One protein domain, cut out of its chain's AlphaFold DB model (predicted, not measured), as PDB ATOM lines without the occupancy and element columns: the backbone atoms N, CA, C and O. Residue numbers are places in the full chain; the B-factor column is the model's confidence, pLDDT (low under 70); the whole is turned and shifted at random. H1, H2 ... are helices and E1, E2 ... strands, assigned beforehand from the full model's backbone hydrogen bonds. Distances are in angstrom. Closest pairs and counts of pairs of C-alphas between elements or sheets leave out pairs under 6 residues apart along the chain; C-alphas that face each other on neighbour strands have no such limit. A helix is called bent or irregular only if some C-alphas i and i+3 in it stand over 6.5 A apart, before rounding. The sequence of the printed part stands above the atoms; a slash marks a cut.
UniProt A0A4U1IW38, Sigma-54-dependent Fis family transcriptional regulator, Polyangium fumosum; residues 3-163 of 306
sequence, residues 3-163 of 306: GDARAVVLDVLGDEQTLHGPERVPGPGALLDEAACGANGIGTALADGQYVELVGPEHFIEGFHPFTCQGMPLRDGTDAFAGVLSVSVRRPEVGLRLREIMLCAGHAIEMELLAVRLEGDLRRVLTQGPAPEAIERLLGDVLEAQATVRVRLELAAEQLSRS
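This is residues 3 to 163 of the 306 residues of the protein "Sigma-54-dependent Fis family transcriptional regulator" of Polyangium fumosum (UniProt A0A4U1IW38). A small three-stranded sheet has a long helix, H4, along one face and the short helix H3 across the other; H4 runs on past the sheet, and H5 folds back beside it in a long helical hairpin that lies along the longest axis. The 161 printed residues hold, in order, E1 H1 H2 H3 E2 E3 E4 H4 H5, mixed helices and strands. The sheet, E2 E3 E4, is an antiparallel meander, each strand beside the one before. The whole is elongated, 60 by 37 by 28 A, and only just loose, close to compact, with a radius of gyration of the C-alphas of 18.4 A.

Inner strand E3, residues 68 to 75, forms hairpins with E2, residues 52 to 55 (N 54 to O 69, 2.8 A), and E4, residues 81 to 89 (N 72 to O 85, 2.8 A). H4, residues 92 to 128, is over E3 and E4 at a height over the sheet of 7.0 A, along the strands at 22 degrees to E4 on the local plane; its closest C-alpha pair with E3 is Glu 110 and Arg 75, 5.8 A. H4 has a kink of 39 degrees near residue 99; it is neither bent nor irregular, but only just: C-alphas 97 and 100 are 6.5 A apart. H5, residues 132 to 163, touches H4, closest at the C-alphas of Leu 160 and Glu 100, 6.4 A, opposite ways at a shallow tilt of 8 degrees. On the opposite face, completing three layers, H3, residues 43 to 48, is only just over E3, with 3 C-alphas on it, at a height of 4.8 A; it touches H2, residues 34 to 37, at the C-alphas of Gly 43 and Glu 34, 4.5 A. E1, residues 9 to 11, pairs with no named strand but is near E4; H1, residues 16 to 20, is not on the sheet. Each O i to N i+4 pair is within hydrogen-bond range in H1, H3 and H5, and 27 of 33 in H4; H2 is too short for one.

E1 begins at C-alpha 9, (-32.591, 22.870, 31.332). E3 spans 23.4 A, E4 24.1 A, H4 53.5 A and H5 46.7 A, ending at C-alpha 163, (-24.705, 29.062, 58.720).

The farthest C-alphas, Pro 22 and Pro 132, are 61.0 A apart. The printed part has no cut; the links H1 to H2 and E2 to E3 are long. Its mean pLDDT is 86.4, with residues 92 to 97 and residue 163 under 70.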
ATOM      1  N   GLY A   3     -29.518  25.497  34.012       97.94
ATOM      2  CA  GLY A   3     -30.593  26.081  33.210       97.94
ATOM      3  C   GLY A   3     -30.211  27.439  32.629       97.94
ATOM      4  O   GLY A   3     -29.351  28.125  33.183       97.94
ATOM      5  N   ASP A   4     -30.842  27.822  31.518       97.75
ATOM      6  CA  ASP A   4     -30.715  29.160  30.929       97.75
ATOM      7  C   ASP A   4     -31.594  30.197  31.657       97.75
ATOM      8  O   ASP A   4     -32.355  29.878  32.574       97.75
ATOM      9  N   ALA A   5     -31.495  31.462  31.242       97.12
ATOM     10  CA  ALA A   5     -32.264  32.573  31.809       97.12
ATOM     11  C   ALA A   5     -33.791  32.466  31.611       97.12
ATOM     12  O   ALA A   5     -34.538  33.256  32.179       97.12
ATOM     13  N   ARG A   6     -34.267  31.511  30.802       97.56
ATOM     14  CA  ARG A   6     -35.692  31.214  30.582       97.56
ATOM     15  C   ARG A   6     -36.116  29.928  31.290       97.56
ATOM     16  O   ARG A   6     -37.142  29.353  30.936       97.56
ATOM     17  N   ALA A   7     -35.313  29.455  32.243       97.69
ATOM     18  CA  ALA A   7     -35.529  28.213  32.972       97.69
ATOM     19  C   ALA A   7     -35.585  26.960  32.075       97.69
ATOM     20  O   ALA A   7     -36.209  25.962  32.440       97.69
ATOM     21  N   VAL A   8     -34.931  26.979  30.908       98.44
ATOM     22  CA  VAL A   8     -34.749  25.775  30.089       98.44
ATOM     23  C   VAL A   8     -33.527  25.022  30.590       98.44
ATOM     24  O   VAL A   8     -32.433  25.581  30.657       98.44
ATOM     25  N   VAL A   9     -33.693  23.743  30.916       98.25
ATOM     26  CA  VAL A   9     -32.591  22.870  31.332       98.25
ATOM     27  C   VAL A   9     -31.607  22.714  30.172       98.25
ATOM     28  O   VAL A   9     -31.957  22.211  29.108       98.25
ATOM     29  N   LEU A  10     -30.366  23.135  30.386       98.00
ATOM     30  CA  LEU A  10     -29.268  23.013  29.433       98.00
ATOM     31  C   LEU A  10     -28.539  21.685  29.595       98.00
ATOM     32  O   LEU A  10     -28.254  21.016  28.607       98.00
ATOM     33  N   ASP A  11     -28.247  21.313  30.840       97.69
ATOM     34  CA  ASP A  11     -27.486  20.106  31.140       97.69
ATOM     35  C   ASP A  11     -27.831  19.533  32.519       97.69
ATOM     36  O   ASP A  11     -28.238  20.245  33.448       97.69
ATOM     37  N   VAL A  12     -27.662  18.220  32.658       96.44
ATOM     38  CA  VAL A  12     -27.960  17.476  33.879       96.44
ATOM     39  C   VAL A  12     -26.891  16.419  34.114       96.44
ATOM     40  O   VAL A  12     -26.643  15.562  33.276       96.44
ATOM     41  N   LEU A  13     -26.319  16.444  35.316       95.31
ATOM     42  CA  LEU A  13     -25.334  15.478  35.779       95.31
ATOM     43  C   LEU A  13     -25.777  14.968  37.154       95.31
ATOM     44  O   LEU A  13     -26.180  15.764  38.005       95.31
ATOM     45  N   GLY A  14     -25.755  13.651  37.351       93.00
ATOM     46  CA  GLY A  14     -26.291  12.999  38.543       93.00
ATOM     47  C   GLY A  14     -26.107  11.483  38.522       93.00
ATOM     48  O   GLY A  14     -25.482  10.938  37.615       93.00
ATOM     49  N   ASP A  15     -26.632  10.809  39.542       92.06
ATOM     50  CA  ASP A  15     -26.608   9.350  39.638       92.06
ATOM     51  C   ASP A  15     -27.631   8.685  38.699       92.06
ATOM     52  O   ASP A  15     -28.670   9.264  38.371       92.06
ATOM     53  N   GLU A  16     -27.364   7.435  38.314       90.88
ATOM     54  CA  GLU A  16     -28.181   6.668  37.361       90.88
ATOM     55  C   GLU A  16     -29.662   6.588  37.765       90.88
ATOM     56  O   GLU A  16     -30.554   6.685  36.923       90.88
ATOM     57  N   GLN A  17     -29.950   6.461  39.064       88.44
ATOM     58  CA  GLN A  17     -31.322   6.357  39.555       88.44
ATOM     59  C   GLN A  17     -32.070   7.688  39.410       88.44
ATOM     60  O   GLN A  17     -33.269   7.696  39.129       88.44
ATOM     61  N   THR A  18     -31.385   8.817  39.569       89.50
ATOM     62  CA  THR A  18     -31.973  10.155  39.422       89.50
ATOM     63  C   THR A  18     -32.105  10.604  37.971       89.50
ATOM     64  O   THR A  18     -33.049  11.330  37.657       89.50
ATOM     65  N   LEU A  19     -31.235  10.136  37.074       92.12
ATOM     66  CA  LEU A  19     -31.305  10.467  35.647       92.12
ATOM     67  C   LEU A  19     -32.220   9.524  34.852       92.12
ATOM     68  O   LEU A  19     -32.967   9.968  33.976       92.12
ATOM     69  N   HIS A  20     -32.184   8.226  35.159       90.88
ATOM     70  CA  HIS A  20     -32.800   7.177  34.339       90.88
ATOM     71  C   HIS A  20     -33.779   6.275  35.107       90.88
ATOM     72  O   HIS A  20     -34.400   5.394  34.510       90.88
ATOM     73  N   GLY A  21     -33.968   6.504  36.408       87.56
ATOM     74  CA  GLY A  21     -34.927   5.766  37.226       87.56
ATOM     75  C   GLY A  21     -36.399   6.157  37.003       87.56
ATOM     76  O   GLY A  21     -36.718   7.013  36.172       87.56
ATOM     77  N   PRO A  22     -37.320   5.527  37.757       84.44
ATOM     78  CA  PRO A  22     -38.763   5.751  37.626       84.44
ATOM     79  C   PRO A  22     -39.198   7.148  38.096       84.44
ATOM     80  O   PRO A  22     -40.107   7.738  37.524       84.44
ATOM     81  N   GLU A  23     -38.513   7.693  39.100       84.38
ATOM     82  CA  GLU A  23     -38.683   9.055  39.605       84.38
ATOM     83  C   GLU A  23     -37.444   9.863  39.216       84.38
ATOM     84  O   GLU A  23     -36.493   9.978  39.999       84.38
ATOM     85  N   ARG A  24     -37.416  10.341  37.971       87.75
ATOM     86  CA  ARG A  24     -36.277  11.070  37.403       87.75
ATOM     87  C   ARG A  24     -36.488  12.578  37.420       87.75
ATOM     88  O   ARG A  24     -37.619  13.052  37.324       87.75
ATOM     89  N   VAL A  25     -35.385  13.318  37.475       92.38
ATOM     90  CA  VAL A  25     -35.411  14.772  37.270       92.38
ATOM     91  C   VAL A  25     -35.635  15.115  35.788       92.38
ATOM     92  O   VAL A  25     -35.361  14.286  34.913       92.38
ATOM     93  N   PRO A  26     -36.134  16.322  35.474       94.50
ATOM     94  CA  PRO A  26     -36.234  16.797  34.097       94.50
ATOM     95  C   PRO A  26     -34.859  16.823  33.409       94.50
ATOM     96  O   PRO A  26     -33.874  17.254  34.002       94.50
ATOM     97  N   GLY A  27     -34.797  16.349  32.162       94.88
ATOM     98  CA  GLY A  27     -33.574  16.335  31.354       94.88
ATOM     99  C   GLY A  27     -33.375  17.608  30.517       94.88
ATOM    100  O   GLY A  27     -34.228  18.499  30.542       94.88
ATOM    101  N   PRO A  28     -32.282  17.685  29.734       97.38
ATOM    102  CA  PRO A  28     -32.028  18.798  28.819       97.38
ATOM    103  C   PRO A  28     -33.208  19.098  27.883       97.38
ATOM    104  O   PRO A  28     -33.848  18.190  27.352       97.38
ATOM    105  N   GLY A  29     -33.490  20.384  27.682       97.62
ATOM    106  CA  GLY A  29     -34.612  20.899  26.895       97.62
ATOM    107  C   GLY A  29     -35.928  21.051  27.665       97.62
ATOM    108  O   GLY A  29     -36.865  21.643  27.130       97.62
ATOM    109  N   ALA A  30     -36.024  20.557  28.904       97.12
ATOM    110  CA  ALA A  30     -37.207  20.770  29.733       97.12
ATOM    111  C   ALA A  30     -37.341  22.247  30.133       97.12
ATOM    112  O   ALA A  30     -36.376  22.854  30.592       97.12
ATOM    113  N   LEU A  31     -38.542  22.808  29.987       97.94
ATOM    114  CA  LEU A  31     -38.882  24.123  30.526       97.94
ATOM    115  C   LEU A  31     -39.346  23.957  31.974       97.94
ATOM    116  O   LEU A  31     -40.240  23.156  32.234       97.94
ATOM    117  N   LEU A  32     -38.751  24.720  32.886       97.38
ATOM    118  CA  LEU A  32     -39.087  24.743  34.311       97.38
ATOM    119  C   LEU A  32     -39.349  26.167  34.803       97.38
ATOM    120  O   LEU A  32     -39.110  26.493  35.962       97.38
ATOM    121  N   ASP A  33     -39.829  27.028  33.912       97.12
ATOM    122  CA  ASP A  33     -40.284  28.364  34.275       97.12
ATOM    123  C   ASP A  33     -41.396  28.277  35.332       97.12
ATOM    124  O   ASP A  33     -42.287  27.429  35.233       97.12
ATOM    125  N   GLU A  34     -41.342  29.124  36.362       96.50
ATOM    126  CA  GLU A  34     -42.289  29.034  37.479       96.50
ATOM    127  C   GLU A  34     -43.727  29.325  37.037       96.50
ATOM    128  O   GLU A  34     -44.655  28.669  37.508       96.50
ATOM    129  N   ALA A  35     -43.942  30.236  36.083       93.88
ATOM    130  CA  ALA A  35     -45.292  30.523  35.607       93.88
ATOM    131  C   ALA A  35     -45.896  29.339  34.828       93.88
ATOM    132  O   ALA A  35     -47.118  29.189  34.785       93.88
ATOM    133  N   ALA A  36     -45.056  28.489  34.231       92.94
ATOM    134  CA  ALA A  36     -45.485  27.304  33.491       92.94
ATOM    135  C   ALA A  36     -45.583  26.038  34.360       92.94
ATOM    136  O   ALA A  36     -46.484  25.221  34.163       92.94
ATOM    137  N   CYS A  37     -44.651  25.850  35.296       92.25
ATOM    138  CA  CYS A  37     -44.481  24.606  36.053       92.25
ATOM    139  C   CYS A  37     -44.776  24.742  37.553       92.25
ATOM    140  O   CYS A  37     -44.728  23.743  38.273       92.25
ATOM    141  N   GLY A  38     -45.090  25.951  38.025       91.38
ATOM    142  CA  GLY A  38     -45.202  26.282  39.441       91.38
ATOM    143  C   GLY A  38     -43.858  26.215  40.169       91.38
ATOM    144  O   GLY A  38     -42.801  26.079  39.544       91.38
ATOM    145  N   ALA A  39     -43.905  26.304  41.501       90.69
ATOM    146  CA  ALA A  39     -42.719  26.360  42.351       90.69
ATOM    147  C   ALA A  39     -41.759  25.185  42.087       90.69
ATOM    148  O   ALA A  39     -42.146  24.012  42.183       90.69
ATOM    149  N   ASN A  40     -40.513  25.502  41.721       94.12
ATOM    150  CA  ASN A  40     -39.460  24.532  41.422       94.12
ATOM    151  C   ASN A  40     -38.051  25.149  41.543       94.12
ATOM    152  O   ASN A  40     -37.874  26.360  41.457       94.12
ATOM    153  N   GLY A  41     -37.022  24.309  41.702       92.56
ATOM    154  CA  GLY A  41     -35.655  24.768  41.993       92.56
ATOM    155  C   GLY A  41     -34.933  25.531  40.873       92.56
ATOM    156  O   GLY A  41     -33.826  26.004  41.104       92.56
ATOM    157  N   ILE A  42     -35.501  25.639  39.670       97.94
ATOM    158  CA  ILE A  42     -34.918  26.380  38.540       97.94
ATOM    159  C   ILE A  42     -35.693  27.682  38.330       97.94
ATOM    160  O   ILE A  42     -35.119  28.759  38.477       97.94
ATOM    161  N   GLY A  43     -36.992  27.590  38.038       97.12
ATOM    162  CA  GLY A  43     -37.848  28.749  37.790       97.12
ATOM    163  C   GLY A  43     -37.961  29.671  38.999       97.12
ATOM    164  O   GLY A  43     -37.774  30.876  38.855       97.12
ATOM    165  N   THR A  44     -38.166  29.115  40.195       97.19
ATOM    166  CA  THR A  44     -38.352  29.924  41.410       97.19
ATOM    167  C   THR A  44     -37.092  30.655  41.826       97.19
ATOM    168  O   THR A  44     -37.153  31.802  42.250       97.19
ATOM    169  N   ALA A  45     -35.923  30.059  41.599       96.31
ATOM    170  CA  ALA A  45     -34.651  30.731  41.844       96.31
ATOM    171  C   ALA A  45     -34.480  31.983  40.962       96.31
ATOM    172  O   ALA A  45     -33.968  33.008  41.413       96.31
ATOM    173  N   LEU A  46     -34.912  31.900  39.698       97.00
ATOM    174  CA  LEU A  46     -34.885  33.025  38.761       97.00
ATOM    175  C   LEU A  46     -35.949  34.076  39.100       97.00
ATOM    176  O   LEU A  46     -35.654  35.267  39.019       97.00
ATOM    177  N   ALA A  47     -37.148  33.650  39.504       94.81
ATOM    178  CA  ALA A  47     -38.239  34.541  39.892       94.81
ATOM    179  C   ALA A  47     -37.925  35.328  41.177       94.81
ATOM    180  O   ALA A  47     -38.100  36.547  41.207       94.81
ATOM    181  N   ASP A  48     -37.392  34.659  42.202       92.75
ATOM    182  CA  ASP A  48     -36.990  35.289  43.467       92.75
ATOM    183  C   ASP A  48     -35.674  36.069  43.352       92.75
ATOM    184  O   ASP A  48     -35.373  36.941  44.172       92.75
ATOM    185  N   GLY A  49     -34.853  35.736  42.354       90.44
ATOM    186  CA  GLY A  49     -33.565  36.367  42.091       90.44
ATOM    187  C   GLY A  49     -32.485  36.107  43.144       90.44
ATOM    188  O   GLY A  49     -31.482  36.830  43.199       90.44
ATOM    189  N   GLN A  50     -32.678  35.076  43.967       88.75
ATOM    190  CA  GLN A  50     -31.776  34.645  45.034       88.75
ATOM    191  C   GLN A  50     -31.781  33.118  45.183       88.75
ATOM    192  O   GLN A  50     -32.513  32.411  44.494       88.75
ATOM    193  N   TYR A  51     -30.943  32.605  46.087       90.69
ATOM    194  CA  TYR A  51     -30.939  31.185  46.429       90.69
ATOM    195  C   TYR A  51     -32.301  30.742  46.978       90.69
ATOM    196  O   TYR A  51     -32.834  31.389  47.880       90.69
ATOM    197  N   VAL A  52     -32.794  29.595  46.512       90.50
ATOM    198  CA  VAL A  52     -34.028  28.965  47.002       90.50
ATOM    199  C   VAL A  52     -33.790  27.506  47.374       90.50
ATOM    200  O   VAL A  52     -32.938  26.829  46.795       90.50
ATOM    201  N   GLU A  53     -34.570  27.018  48.331       90.88
ATOM    202  CA  GLU A  53     -34.682  25.604  48.681       90.88
ATOM    203  C   GLU A  53     -36.166  25.248  48.736       90.88
ATOM    204  O   GLU A  53     -36.948  25.979  49.337       90.88
ATOM    205  N   LEU A  54     -36.533  24.153  48.077       88.31
ATOM    206  CA  LEU A  54     -37.893  23.636  47.991       88.31
ATOM    207  C   LEU A  54     -37.883  22.176  48.429       88.31
ATOM    208  O   LEU A  54     -37.155  21.353  47.866       88.31
ATOM    209  N   VAL A  55     -38.693  21.844  49.424       89.00
ATOM    210  CA  VAL A  55     -38.746  20.540  50.077       89.00
ATOM    211  C   VAL A  55     -40.086  19.879  49.793       89.00
ATOM    212  O   VAL A  55     -41.141  20.317  50.252       89.00
ATOM    213  N   GLY A  56     -40.042  18.769  49.057       87.75
ATOM    214  CA  GLY A  56     -41.185  17.892  48.852       87.75
ATOM    215  C   GLY A  56     -42.435  18.633  48.354       87.75
ATOM    216  O   GLY A  56     -42.379  19.165  47.244       87.75
ATOM    217  N   PRO A  57     -43.540  18.696  49.127       88.50
ATOM    218  CA  PRO A  57     -44.785  19.360  48.724       88.50
ATOM    219  C   PRO A  57     -44.718  20.874  48.487       88.50
ATOM    220  O   PRO A  57     -45.704  21.445  48.031       88.50
ATOM    221  N   GLU A  58     -43.595  21.536  48.779       86.94
ATOM    222  CA  GLU A  58     -43.377  22.924  48.344       86.94
ATOM    223  C   GLU A  58     -43.288  23.034  46.814       86.94
ATOM    224  O   GLU A  58     -43.560  24.091  46.249       86.94
ATOM    225  N   HIS A  59     -42.966  21.932  46.127       89.62
ATOM    226  CA  HIS A  59     -43.091  21.855  44.679       89.62
ATOM    227  C   HIS A  59     -44.557  21.774  44.256       89.62
ATOM    228  O   HIS A  59     -45.329  20.955  44.763       89.62
ATOM    229  N   PHE A  60     -44.910  22.541  43.225       87.88
ATOM    230  CA  PHE A  60     -46.250  22.486  42.638       87.88
ATOM    231  C   PHE A  60     -46.540  21.133  41.964       87.88
ATOM    232  O   PHE A  60     -47.641  20.598  42.073       87.88
ATOM    233  N   ILE A  61     -45.547  20.561  41.279       87.88
ATOM    234  CA  ILE A  61     -45.672  19.276  40.581       87.88
ATOM    235  C   ILE A  61     -45.431  18.125  41.564       87.88
ATOM    236  O   ILE A  61     -44.334  17.981  42.102       87.88
ATOM    237  N   GLU A  62     -46.427  17.249  41.722       88.44
ATOM    238  CA  GLU A  62     -46.372  16.085  42.626       88.44
ATOM    239  C   GLU A  62     -45.198  15.142  42.328       88.44
ATOM    240  O   GLU A  62     -44.548  14.627  43.234       88.44
ATOM    241  N   GLY A  63     -44.834  14.993  41.050       88.69
ATOM    242  CA  GLY A  63     -43.666  14.206  40.640       88.69
ATOM    243  C   GLY A  63     -42.328  14.701  41.209       88.69
ATOM    244  O   GLY A  63     -41.347  13.960  41.168       88.69
ATOM    245  N   PHE A  64     -42.268  15.923  41.749       90.94
ATOM    246  CA  PHE A  64     -41.075  16.478  42.392       90.94
ATOM    247  C   PHE A  64     -41.080  16.332  43.921       90.94
ATOM    248  O   PHE A  64     -40.062  16.592  44.557       90.94
ATOM    249  N   HIS A  65     -42.175  15.854  44.522       90.31
ATOM    250  CA  HIS A  65     -42.294  15.670  45.975       90.31
ATOM    251  C   HIS A  65     -41.265  14.714  46.603       90.31
ATOM    252  O   HIS A  65     -40.939  14.897  47.776       90.31
ATOM    253  N   PRO A  66     -40.691  13.730  45.883       88.88
ATOM    254  CA  PRO A  66     -39.579  12.940  46.413       88.88
ATOM    255  C   PRO A  66     -38.268  13.723  46.601       88.88
ATOM    256  O   PRO A  66     -37.315  13.177  47.158       88.88
ATOM    257  N   PHE A  67     -38.175  14.964  46.110       90.81
ATOM    258  CA  PHE A  67     -36.936  15.734  46.077       90.81
ATOM    259  C   PHE A  67     -36.957  16.948  47.011       90.81
ATOM    260  O   PHE A  67     -37.969  17.603  47.246       90.81
ATOM    261  N   THR A  68     -35.769  17.273  47.508       90.88
ATOM    262  CA  THR A  68     -35.376  18.603  47.960       90.88
ATOM    263  C   THR A  68     -34.565  19.241  46.838       90.88
ATOM    264  O   THR A  68     -33.494  18.732  46.491       90.88
ATOM    265  N   CYS A  69     -35.086  20.307  46.238       92.69
ATOM    266  CA  CYS A  69     -34.431  21.029  45.154       92.69
ATOM    267  C   CYS A  69     -33.883  22.358  45.660       92.69
ATOM    268  O   CYS A  69     -34.564  23.103  46.354       92.69
ATOM    269  N   GLN A  70     -32.658  22.664  45.263       93.44
ATOM    270  CA  GLN A  70     -31.984  23.919  45.544       93.44
ATOM    271  C   GLN A  70     -31.687  24.622  44.230       93.44
ATOM    272  O   GLN A  70     -31.346  23.972  43.237       93.44
ATOM    273  N   GLY A  71     -31.817  25.940  44.228       95.19
ATOM    274  CA  GLY A  71     -31.588  26.782  43.064       95.19
ATOM    275  C   GLY A  71     -30.721  27.971  43.417       95.19
ATOM    276  O   GLY A  71     -30.941  28.610  44.438       95.19
ATOM    277  N   MET A  72     -29.738  28.268  42.574       95.25
ATOM    278  CA  MET A  72     -28.889  29.449  42.667       95.25
ATOM    279  C   MET A  72     -28.875  30.145  41.302       95.25
ATOM    280  O   MET A  72     -28.274  29.609  40.363       95.25
ATOM    281  N   PRO A  73     -29.542  31.303  41.151       95.50
ATOM    282  CA  PRO A  73     -29.502  32.044  39.902       95.50
ATOM    283  C   PRO A  73     -28.086  32.589  39.667       95.50
ATOM    284  O   PRO A  73     -27.356  32.899  40.608       95.50
ATOM    285  N   LEU A  74     -27.700  32.682  38.400       94.62
ATOM    286  CA  LEU A  74     -26.373  33.087  37.944       94.62
ATOM    287  C   LEU A  74     -26.513  34.344  37.097       94.62
ATOM    288  O   LEU A  74     -27.324  34.360  36.170       94.62
ATOM    289  N   ARG A  75     -25.727  35.384  37.375       89.25
ATOM    290  CA  ARG A  75     -25.751  36.647  36.623       89.25
ATOM    291  C   ARG A  75     -24.665  36.728  35.551       89.25
ATOM    292  O   ARG A  75     -23.596  36.142  35.682       89.25
ATOM    293  N   ASP A  76     -24.925  37.513  34.507       85.31
ATOM    294  CA  ASP A  76     -23.998  37.767  33.387       85.31
ATOM    295  C   ASP A  76     -22.984  38.905  33.655       85.31
ATOM    296  O   ASP A  76     -22.187  39.300  32.799       85.31
ATOM    297  N   GLY A  77     -23.028  39.460  34.868       74.06
ATOM    298  CA  GLY A  77     -22.200  40.577  35.303       74.06
ATOM    299  C   GLY A  77     -22.726  41.970  34.926       74.06
ATOM    300  O   GLY A  77     -22.004  42.937  35.168       74.06
ATOM    301  N   THR A  78     -23.928  42.093  34.354       72.44
ATOM    302  CA  THR A  78     -24.672  43.359  34.137       72.44
ATOM    303  C   THR A  78     -25.964  43.424  34.960       72.44
ATOM    304  O   THR A  78     -26.894  44.164  34.665       72.44
ATOM    305  N   ASP A  79     -26.002  42.613  36.016       75.00
ATOM    306  CA  ASP A  79     -27.149  42.332  36.879       75.00
ATOM    307  C   ASP A  79     -28.297  41.538  36.233       75.00
ATOM    308  O   ASP A  79     -29.191  41.094  36.948       75.00
ATOM    309  N   ALA A  80     -28.243  41.227  34.938       89.69
ATOM    310  CA  ALA A  80     -29.157  40.268  34.323       89.69
ATOM    311  C   ALA A  80     -28.780  38.816  34.670       89.69
ATOM    312  O   ALA A  80     -27.617  38.507  34.942       89.69
ATOM    313  N   PHE A  81     -29.760  37.906  34.650       94.62
ATOM    314  CA  PHE A  81     -29.508  36.475  34.829       94.62
ATOM    315  C   PHE A  81     -28.992  35.842  33.533       94.62
ATOM    316  O   PHE A  81     -29.628  35.937  32.488       94.62
ATOM    317  N   ALA A  82     -27.855  35.157  33.623       95.31
ATOM    318  CA  ALA A  82     -27.323  34.276  32.591       95.31
ATOM    319  C   ALA A  82     -27.995  32.892  32.619       95.31
ATOM    320  O   ALA A  82     -28.101  32.225  31.590       95.31
ATOM    321  N   GLY A  83     -28.444  32.452  33.797       97.00
ATOM    322  CA  GLY A  83     -29.040  31.137  33.989       97.00
ATOM    323  C   GLY A  83     -29.186  30.769  35.456       97.00
ATOM    324  O   GLY A  83     -29.238  31.639  36.321       97.00
ATOM    325  N   VAL A  84     -29.244  29.473  35.742       97.88
ATOM    326  CA  VAL A  84     -29.417  28.950  37.101       97.88
ATOM    327  C   VAL A  84     -28.668  27.637  37.286       97.88
ATOM    328  O   VAL A  84     -28.722  26.737  36.446       97.88
ATOM    329  N   LEU A  85     -27.976  27.517  38.414       97.31
ATOM    330  CA  LEU A  85     -27.431  26.261  38.906       97.31
ATOM    331  C   LEU A  85     -28.448  25.643  39.865       97.31
ATOM    332  O   LEU A  85     -28.858  26.290  40.823       97.31
ATOM    333  N   SER A  86     -28.838  24.390  39.645       96.00
ATOM    334  CA  SER A  86     -29.788  23.689  40.512       96.00
ATOM    335  C   SER A  86     -29.302  22.293  40.897       96.00
ATOM    336  O   SER A  86     -28.683  21.587  40.094       96.00
ATOM    337  N   VAL A  87     -29.587  21.882  42.131       94.44
ATOM    338  CA  VAL A  87     -29.281  20.549  42.660       94.44
ATOM    339  C   VAL A  87     -30.549  19.947  43.251       94.44
ATOM    340  O   VAL A  87     -31.273  20.617  43.976       94.44
ATOM    341  N   SER A  88     -30.798  18.669  42.972       92.75
ATOM    342  CA  SER A  88     -31.940  17.925  43.508       92.75
ATOM    343  C   SER A  88     -31.440  16.697  44.254       92.75
ATOM    344  O   SER A  88     -30.657  15.916  43.713       92.75
ATOM    345  N   VAL A  89     -31.893  16.512  45.493       90.69
ATOM    346  CA  VAL A  89     -31.538  15.364  46.338       90.69
ATOM    347  C   VAL A  89     -32.788  14.734  46.935       90.69
ATOM    348  O   VAL A  89     -33.738  15.432  47.254       90.69
ATOM    349  N   ARG A  90     -32.797  13.413  47.136       86.25
ATOM    350  CA  ARG A  90     -33.933  12.717  47.783       86.25
ATOM    351  C   ARG A  90     -33.889  12.739  49.313       86.25
ATOM    352  O   ARG A  90     -34.847  12.341  49.960       86.25
ATOM    353  N   ARG A  91     -32.753  13.129  49.904       70.50
ATOM    354  CA  ARG A  91     -32.532  13.139  51.359       70.50
ATOM    355  C   ARG A  91     -32.388  14.579  51.858       70.50
ATOM    356  O   ARG A  91     -31.348  15.182  51.572       70.50
ATOM    357  N   PRO A  92     -33.368  15.120  52.601       61.41
ATOM    358  CA  PRO A  92     -33.338  16.504  53.077       61.41
ATOM    359  C   PRO A  92     -32.101  16.816  53.930       61.41
ATOM    360  O   PRO A  92     -31.565  17.920  53.871       61.41
ATOM    361  N   GLU A  93     -31.570  15.831  54.665       61.03
ATOM    362  CA  GLU A  93     -30.410  16.032  55.546       61.03
ATOM    363  C   GLU A  93     -29.113  16.331  54.771       61.03
ATOM    364  O   GLU A  93     -28.172  16.906  55.323       61.03
ATOM    365  N   VAL A  94     -29.052  15.958  53.486       59.91
ATOM    366  CA  VAL A  94     -27.927  16.267  52.590       59.91
ATOM    367  C   VAL A  94     -28.034  17.695  52.042       59.91
ATOM    368  O   VAL A  94     -27.003  18.325  51.798       59.91
ATOM    369  N   GLY A  95     -29.253  18.238  51.924       59.47
ATOM    370  CA  GLY A  95     -29.510  19.596  51.434       59.47
ATOM    371  C   GLY A  95     -28.779  20.670  52.246       59.47
ATOM    372  O   GLY A  95     -28.121  21.545  51.679       59.47
ATOM    373  N   LEU A  96     -28.744  20.526  53.575       60.16
ATOM    374  CA  LEU A  96     -28.086  21.479  54.482       60.16
ATOM    375  C   LEU A  96     -26.590  21.699  54.187       60.16
ATOM    376  O   LEU A  96     -26.058  22.764  54.493       60.16
ATOM    377  N   ARG A  97     -25.897  20.723  53.582       67.50
ATOM    378  CA  ARG A  97     -24.471  20.845  53.216       67.50
ATOM    379  C   ARG A  97     -24.240  21.421  51.820       67.50
ATOM    380  O   ARG A  97     -23.130  21.860  51.530       67.50
ATOM    381  N   LEU A  98     -25.251  21.399  50.954       80.00
ATOM    382  CA  LEU A  98     -25.109  21.774  49.548       80.00
ATOM    383  C   LEU A  98     -25.260  23.274  49.317       80.00
ATOM    384  O   LEU A  98     -24.586  23.802  48.437       80.00
ATOM    385  N   ARG A  99     -26.026  23.976  50.160       82.75
ATOM    386  CA  ARG A  99     -26.209  25.431  50.061       82.75
ATOM    387  C   ARG A  99     -24.885  26.191  49.972       82.75
ATOM    388  O   ARG A  99     -24.697  27.002  49.073       82.75
ATOM    389  N   GLU A 100     -23.958  25.922  50.893       78.06
ATOM    390  CA  GLU A 100     -22.658  26.607  50.941       78.06
ATOM    391  C   GLU A 100     -21.839  26.356  49.667       78.06
ATOM    392  O   GLU A 100     -21.242  27.274  49.106       78.06
ATOM    393  N   ILE A 101     -21.854  25.112  49.184       84.00
ATOM    394  CA  ILE A 101     -21.164  24.705  47.958       84.00
ATOM    395  C   ILE A 101     -21.791  25.399  46.747       84.00
ATOM    396  O   ILE A 101     -21.061  25.905  45.899       84.00
ATOM    397  N   MET A 102     -23.122  25.463  46.679       88.38
ATOM    398  CA  MET A 102     -23.845  26.120  45.591       88.38
ATOM    399  C   MET A 102     -23.606  27.627  45.556       88.38
ATOM    400  O   MET A 102     -23.416  28.165  44.472       88.38
ATOM    401  N   LEU A 103     -23.559  28.298  46.710       84.00
ATOM    402  CA  LEU A 103     -23.226  29.724  46.782       84.00
ATOM    403  C   LEU A 103     -21.804  29.983  46.269       84.00
ATOM    404  O   LEU A 103     -21.602  30.844  45.414       84.00
ATOM    405  N   CYS A 104     -20.824  29.202  46.734       83.12
ATOM    406  CA  CYS A 104     -19.442  29.311  46.264       83.12
ATOM    407  C   CYS A 104     -19.322  29.031  44.760       83.12
ATOM    408  O   CYS A 104     -18.670  29.789  44.045       83.12
ATOM    409  N   ALA A 105     -19.955  27.961  44.274       88.88
ATOM    410  CA  ALA A 105     -19.931  27.590  42.864       88.88
ATOM    411  C   ALA A 105     -20.623  28.642  41.987       88.88
ATOM    412  O   ALA A 105     -20.078  29.022  40.955       88.88
ATOM    413  N   GLY A 106     -21.782  29.148  42.412       89.12
ATOM    414  CA  GLY A 106     -22.521  30.183  41.697       89.12
ATOM    415  C   GLY A 106     -21.703  31.458  41.540       89.12
ATOM    416  O   GLY A 106     -21.514  31.926  40.422       89.12
ATOM    417  N   HIS A 107     -21.116  31.962  42.628       82.88
ATOM    418  CA  HIS A 107     -20.257  33.145  42.558       82.88
ATOM    419  C   HIS A 107     -18.984  32.918  41.740       82.88
ATOM    420  O   HIS A 107     -18.575  33.816  41.008       82.88
ATOM    421  N   ALA A 108     -18.372  31.733  41.811       83.94
ATOM    422  CA  ALA A 108     -17.231  31.407  40.959       83.94
ATOM    423  C   ALA A 108     -17.608  31.465  39.469       83.94
ATOM    424  O   ALA A 108     -16.888  32.071  38.681       83.94
ATOM    425  N   ILE A 109     -18.768  30.913  39.091       89.75
ATOM    426  CA  ILE A 109     -19.274  30.978  37.713       89.75
ATOM    427  C   ILE A 109     -19.528  32.432  37.289       89.75
ATOM    428  O   ILE A 109     -19.109  32.832  36.207       89.75
ATOM    429  N   GLU A 110     -20.168  33.243  38.135       86.88
ATOM    430  CA  GLU A 110     -20.402  34.667  37.847       86.88
ATOM    431  C   GLU A 110     -19.093  35.446  37.637       86.88
ATOM    432  O   GLU A 110     -19.020  36.307  36.758       86.88
ATOM    433  N   MET A 111     -18.046  35.140  38.412       81.56
ATOM    434  CA  MET A 111     -16.730  35.765  38.254       81.56
ATOM    435  C   MET A 111     -16.066  35.390  36.926       81.56
ATOM    436  O   MET A 111     -15.500  36.264  36.268       81.56
ATOM    437  N   GLU A 112     -16.167  34.129  36.503       86.75
ATOM    438  CA  GLU A 112     -15.666  33.682  35.197       86.75
ATOM    439  C   GLU A 112     -16.429  34.355  34.043       86.75
ATOM    440  O   GLU A 112     -15.818  34.857  33.096       86.75
ATOM    441  N   LEU A 113     -17.761  34.456  34.140       87.00
ATOM    442  CA  LEU A 113     -18.584  35.155  33.145       87.00
ATOM    443  C   LEU A 113     -18.207  36.636  33.029       87.00
ATOM    444  O   LEU A 113     -18.065  37.163  31.922       87.00
ATOM    445  N   LEU A 114     -17.996  37.302  34.166       82.19
ATOM    446  CA  LEU A 114     -17.535  38.684  34.195       82.19
ATOM    447  C   LEU A 114     -16.154  38.832  33.540       82.19
ATOM    448  O   LEU A 114     -15.963  39.748  32.741       82.19
ATOM    449  N   ALA A 115     -15.206  37.941  33.845       83.62
ATOM    450  CA  ALA A 115     -13.865  37.980  33.267       83.62
ATOM    451  C   ALA A 115     -13.902  37.872  31.733       83.62
ATOM    452  O   ALA A 115     -13.292  38.692  31.043       83.62
ATOM    453  N   VAL A 116     -14.689  36.929  31.201       86.44
ATOM    454  CA  VAL A 116     -14.894  36.764  29.752       86.44
ATOM    455  C   VAL A 116     -15.499  38.023  29.126       86.44
ATOM    456  O   VAL A 116     -15.075  38.440  28.045       86.44
ATOM    457  N   ARG A 117     -16.465  38.666  29.799       84.31
ATOM    458  CA  ARG A 117     -17.079  39.904  29.298       84.31
ATOM    459  C   ARG A 117     -16.073  41.050  29.230       84.31
ATOM    460  O   ARG A 117     -15.941  41.670  28.176       84.31
ATOM    461  N   LEU A 118     -15.333  41.282  30.315       82.31
ATOM    462  CA  LEU A 118     -14.318  42.336  30.391       82.31
ATOM    463  C   LEU A 118     -13.217  42.143  29.340       82.31
ATOM    464  O   LEU A 118     -12.776  43.112  28.722       82.31
ATOM    465  N   GLU A 119     -12.803  40.899  29.086       86.38
ATOM    466  CA  GLU A 119     -11.861  40.595  28.007       86.38
ATOM    467  C   GLU A 119     -12.449  40.934  26.625       86.38
ATOM    468  O   GLU A 119     -11.767  41.507  25.770       86.38
ATOM    469  N   GLY A 120     -13.729  40.621  26.406       86.25
ATOM    470  CA  GLY A 120     -14.457  40.983  25.191       86.25
ATOM    471  C   GLY A 120     -14.537  42.494  24.969       86.25
ATOM    472  O   GLY A 120     -14.265  42.969  23.862       86.25
ATOM    473  N   ASP A 121     -14.857  43.256  26.013       83.38
ATOM    474  CA  ASP A 121     -14.960  44.714  25.943       83.38
ATOM    475  C   ASP A 121     -13.592  45.369  25.715       83.38
ATOM    476  O   ASP A 121     -13.460  46.244  24.855       83.38
ATOM    477  N   LEU A 122     -12.536  44.863  26.360       84.62
ATOM    478  CA  LEU A 122     -11.161  45.279  26.085       84.62
ATOM    479  C   LEU A 122     -10.784  45.050  24.613       84.62
ATOM    480  O   LEU A 122     -10.267  45.954  23.951       84.62
ATOM    481  N   ARG A 123     -11.078  43.866  24.060       88.12
ATOM    482  CA  ARG A 123     -10.817  43.565  22.641       88.12
ATOM    483  C   ARG A 123     -11.577  44.507  21.702       88.12
ATOM    484  O   ARG A 123     -11.026  44.912  20.677       88.12
ATOM    485  N   ARG A 124     -12.815  44.891  22.032       85.25
ATOM    486  CA  ARG A 124     -13.593  45.867  21.245       85.25
ATOM    487  C   ARG A 124     -12.928  47.242  21.233       85.25
ATOM    488  O   ARG A 124     -12.753  47.806  20.157       85.25
ATOM    489  N   VAL A 125     -12.485  47.743  22.388       86.56
ATOM    490  CA  VAL A 125     -11.776  49.034  22.478       86.56
ATOM    491  C   VAL A 125     -10.481  49.015  21.660       86.56
ATOM    492  O   VAL A 125     -10.199  49.954  20.916       86.56
ATOM    493  N   LEU A 126      -9.716  47.922  21.735       85.06
ATOM    494  CA  LEU A 126      -8.466  47.780  20.983       85.06
ATOM    495  C   LEU A 126      -8.681  47.712  19.461       85.06
ATOM    496  O   LEU A 126      -7.838  48.192  18.708       85.06
ATOM    497  N   THR A 127      -9.793  47.134  19.000       87.44
ATOM    498  CA  THR A 127     -10.087  46.961  17.563       87.44
ATOM    499  C   THR A 127     -10.768  48.169  16.924       87.44
ATOM    500  O   THR A 127     -10.506  48.459  15.760       87.44
ATOM    501  N   GLN A 128     -11.620  48.889  17.659       83.25
ATOM    502  CA  GLN A 128     -12.341  50.070  17.159       83.25
ATOM    503  C   GLN A 128     -11.512  51.364  17.219       83.25
ATOM    504  O   GLN A 128     -11.911  52.378  16.648       83.25
ATOM    505  N   GLY A 129     -10.348  51.317  17.868       76.06
ATOM    506  CA  GLY A 129      -9.513  52.476  18.144       76.06
ATOM    507  C   GLY A 129      -9.834  53.052  19.530       76.06
ATOM    508  O   GLY A 129     -11.004  53.288  19.839       76.06
ATOM    509  N   PRO A 130      -8.822  53.286  20.382       73.81
ATOM    510  CA  PRO A 130      -9.024  53.703  21.764       73.81
ATOM    511  C   PRO A 130      -9.395  55.190  21.838       73.81
ATOM    512  O   PRO A 130      -8.562  56.042  22.144       73.81
ATOM    513  N   ALA A 131     -10.652  55.514  21.537       84.19
ATOM    514  CA  ALA A 131     -11.198  56.832  21.833       84.19
ATOM    515  C   ALA A 131     -11.173  57.056  23.362       84.19
ATOM    516  O   ALA A 131     -11.519  56.125  24.101       84.19
ATOM    517  N   PRO A 132     -10.791  58.249  23.855       84.50
ATOM    518  CA  PRO A 132     -10.740  58.542  25.288       84.50
ATOM    519  C   PRO A 132     -12.040  58.179  26.016       84.50
ATOM    520  O   PRO A 132     -12.004  57.538  27.063       84.50
ATOM    521  N   GLU A 133     -13.192  58.458  25.405       84.56
ATOM    522  CA  GLU A 133     -14.504  58.169  25.986       84.56
ATOM    523  C   GLU A 133     -14.784  56.660  26.078       84.56
ATOM    524  O   GLU A 133     -15.518  56.212  26.955       84.56
ATOM    525  N   ALA A 134     -14.232  55.855  25.165       81.38
ATOM    526  CA  ALA A 134     -14.371  54.401  25.205       81.38
ATOM    527  C   ALA A 134     -13.508  53.779  26.310       81.38
ATOM    528  O   ALA A 134     -13.950  52.840  26.970       81.38
ATOM    529  N   ILE A 135     -12.313  54.331  26.539       82.69
ATOM    530  CA  ILE A 135     -11.433  53.919  27.638       82.69
ATOM    531  C   ILE A 135     -12.051  54.295  28.989       82.69
ATOM    532  O   ILE A 135     -12.066  53.466  29.894       82.69
ATOM    533  N   GLU A 136     -12.584  55.512  29.126       85.56
ATOM    534  CA  GLU A 136     -13.229  55.965  30.365       85.56
ATOM    535  C   GLU A 136     -14.452  55.118  30.724       85.56
ATOM    536  O   GLU A 136     -14.593  54.720  31.880       85.56
ATOM    537  N   ARG A 137     -15.297  54.775  29.739       83.06
ATOM    538  CA  ARG A 137     -16.425  53.854  29.954       83.06
ATOM    539  C   ARG A 137     -15.956  52.480  30.417       83.06
ATOM    540  O   ARG A 137     -16.416  52.016  31.450       83.06
ATOM    541  N   LEU A 138     -14.991  51.875  29.717       81.50
ATOM    542  CA  LEU A 138     -14.456  50.565  30.097       81.50
ATOM    543  C   LEU A 138     -13.856  50.583  31.512       81.50
ATOM    544  O   LEU A 138     -14.051  49.644  32.279       81.50
ATOM    545  N   LEU A 139     -13.138  51.649  31.876       83.56
ATOM    546  CA  LEU A 139     -12.595  51.806  33.224       83.56
ATOM    547  C   LEU A 139     -13.712  51.920  34.271       83.56
ATOM    548  O   LEU A 139     -13.615  51.296  35.325       83.56
ATOM    549  N   GLY A 140     -14.767  52.685  33.975       83.75
ATOM    550  CA  GLY A 140     -15.963  52.774  34.812       83.75
ATOM    551  C   GLY A 140     -16.614  51.409  35.027       83.75
ATOM    552  O   GLY A 140     -16.792  50.997  36.173       83.75
ATOM    553  N   ASP A 141     -16.852  50.672  33.942       78.38
ATOM    554  CA  ASP A 141     -17.464  49.339  33.967       78.38
ATOM    555  C   ASP A 141     -16.630  48.346  34.795       78.38
ATOM    556  O   ASP A 141     -17.168  47.577  35.595       78.38
ATOM    557  N   VAL A 142     -15.296  48.382  34.659       79.25
ATOM    558  CA  VAL A 142     -14.375  47.547  35.451       79.25
ATOM    559  C   VAL A 142     -14.456  47.891  36.940       79.25
ATOM    560  O   VAL A 142     -14.537  46.986  37.774       79.25
ATOM    561  N   LEU A 143     -14.427  49.179  37.293       82.81
ATOM    562  CA  LEU A 143     -14.463  49.622  38.690       82.81
ATOM    563  C   LEU A 143     -15.803  49.285  39.359       82.81
ATOM    564  O   LEU A 143     -15.819  48.812  40.500       82.81
ATOM    565  N   GLU A 144     -16.915  49.482  38.653       81.81
ATOM    566  CA  GLU A 144     -18.255  49.141  39.133       81.81
ATOM    567  C   GLU A 144     -18.415  47.628  39.324       81.81
ATOM    568  O   GLU A 144     -18.893  47.170  40.372       81.81
ATOM    569  N   ALA A 145     -17.941  46.837  38.358       74.12
ATOM    570  CA  ALA A 145     -17.960  45.387  38.456       74.12
ATOM    571  C   ALA A 145     -17.127  44.890  39.650       74.12
ATOM    572  O   ALA A 145     -17.596  44.048  40.417       74.12
ATOM    573  N   GLN A 146     -15.931  45.448  39.876       75.44
ATOM    574  CA  GLN A 146     -15.103  45.104  41.037       75.44
ATOM    575  C   GLN A 146     -15.776  45.454  42.370       75.44
ATOM    576  O   GLN A 146     -15.740  44.651  43.306       75.44
ATOM    577  N   ALA A 147     -16.391  46.635  42.472       79.75
ATOM    578  CA  ALA A 147     -17.102  47.048  43.679       79.75
ATOM    579  C   ALA A 147     -18.280  46.109  43.984       79.75
ATOM    580  O   ALA A 147     -18.429  45.650  45.119       79.75
ATOM    581  N   THR A 148     -19.061  45.765  42.958       78.12
ATOM    582  CA  THR A 148     -20.213  44.861  43.068       78.12
ATOM    583  C   THR A 148     -19.794  43.450  43.476       78.12
ATOM    584  O   THR A 148     -20.369  42.876  44.402       78.12
ATOM    585  N   VAL A 149     -18.753  42.900  42.840       72.94
ATOM    586  CA  VAL A 149     -18.202  41.581  43.188       72.94
ATOM    587  C   VAL A 149     -17.708  41.553  44.634       72.94
ATOM    588  O   VAL A 149     -18.008  40.602  45.354       72.94
ATOM    589  N   ARG A 150     -17.010  42.601  45.098       77.75
ATOM    590  CA  ARG A 150     -16.521  42.671  46.485       77.75
ATOM    591  C   ARG A 150     -17.662  42.588  47.498       77.75
ATOM    592  O   ARG A 150     -17.600  41.759  48.400       77.75
ATOM    593  N   VAL A 151     -18.709  43.396  47.325       80.44
ATOM    594  CA  VAL A 151     -19.873  43.399  48.231       80.44
ATOM    595  C   VAL A 151     -20.556  42.028  48.260       80.44
ATOM    596  O   VAL A 151     -20.935  41.546  49.326       80.44
ATOM    597  N   ARG A 152     -20.676  41.359  47.106       73.81
ATOM    598  CA  ARG A 152     -21.267  40.014  47.028       73.81
ATOM    599  C   ARG A 152     -20.420  38.964  47.741       73.81
ATOM    600  O   ARG A 152     -20.971  38.157  48.483       73.81
ATOM    601  N   LEU A 153     -19.097  39.002  47.574       72.69
ATOM    602  CA  LEU A 153     -18.182  38.102  48.280       72.69
ATOM    603  C   LEU A 153     -18.224  38.316  49.798       72.69
ATOM    604  O   LEU A 153     -18.240  37.339  50.545       72.69
ATOM    605  N   GLU A 154     -18.285  39.566  50.260       80.00
ATOM    606  CA  GLU A 154     -18.433  39.895  51.684       80.00
ATOM    607  C   GLU A 154     -19.750  39.344  52.251       80.00
ATOM    608  O   GLU A 154     -19.745  38.670  53.285       80.00
ATOM    609  N   LEU A 155     -20.867  39.545  51.541       76.38
ATOM    610  CA  LEU A 155     -22.173  39.023  51.941       76.38
ATOM    611  C   LEU A 155     -22.193  37.488  51.968       76.38
ATOM    612  O   LEU A 155     -22.691  36.893  52.926       76.38
ATOM    613  N   ALA A 156     -21.627  36.835  50.949       72.31
ATOM    614  CA  ALA A 156     -21.515  35.380  50.897       72.31
ATOM    615  C   ALA A 156     -20.670  34.847  52.065       72.31
ATOM    616  O   ALA A 156     -21.078  33.908  52.751       72.31
ATOM    617  N   ALA A 157     -19.530  35.479  52.360       73.00
ATOM    618  CA  ALA A 157     -18.678  35.114  53.491       73.00
ATOM    619  C   ALA A 157     -19.403  35.260  54.841       73.00
ATOM    620  O   ALA A 157     -19.275  34.396  55.720       73.00
ATOM    621  N   GLU A 158     -20.206  36.313  55.010       75.88
ATOM    622  CA  GLU A 158     -21.019  36.507  56.209       75.88
ATOM    623  C   GLU A 158     -22.108  35.429  56.341       75.88
ATOM    624  O   GLU A 158     -22.276  34.838  57.413       75.88
ATOM    625  N   GLN A 159     -22.815  35.117  55.254       71.56
ATOM    626  CA  GLN A 159     -23.848  34.077  55.232       71.56
ATOM    627  C   GLN A 159     -23.283  32.685  55.554       71.56
ATOM    628  O   GLN A 159     -23.880  31.944  56.345       71.56
ATOM    629  N   LEU A 160     -22.113  32.343  55.005       70.00
ATOM    630  CA  LEU A 160     -21.390  31.107  55.323       70.00
ATOM    631  C   LEU A 160     -21.012  31.050  56.810       70.00
ATOM    632  O   LEU A 160     -21.218  30.039  57.485       70.00
ATOM    633  N   SER A 161     -20.514  32.160  57.358       71.31
ATOM    634  CA  SER A 161     -20.130  32.247  58.771       71.31
ATOM    635  C   SER A 161     -21.330  32.054  59.708       71.31
ATOM    636  O   SER A 161     -21.246  31.304  60.685       71.31
ATOM    637  N   ARG A 162     -22.476  32.671  59.390       71.81
ATOM    638  CA  ARG A 162     -23.728  32.509  60.152       71.81
ATOM    639  C   ARG A 162     -24.276  31.077  60.087       71.81
ATOM    640  O   ARG A 162     -24.747  30.556  61.102       71.81
ATOM    641  N   SER A 163     -24.190  30.427  58.926       68.50
ATOM    642  CA  SER A 163     -24.705  29.062  58.720       68.50
ATOM    643  C   SER A 163     -23.954  28.035  59.576       68.50
ATOM    644  O   SER A 163     -24.578  27.260  60.305       68.50
TER     645      SER A 163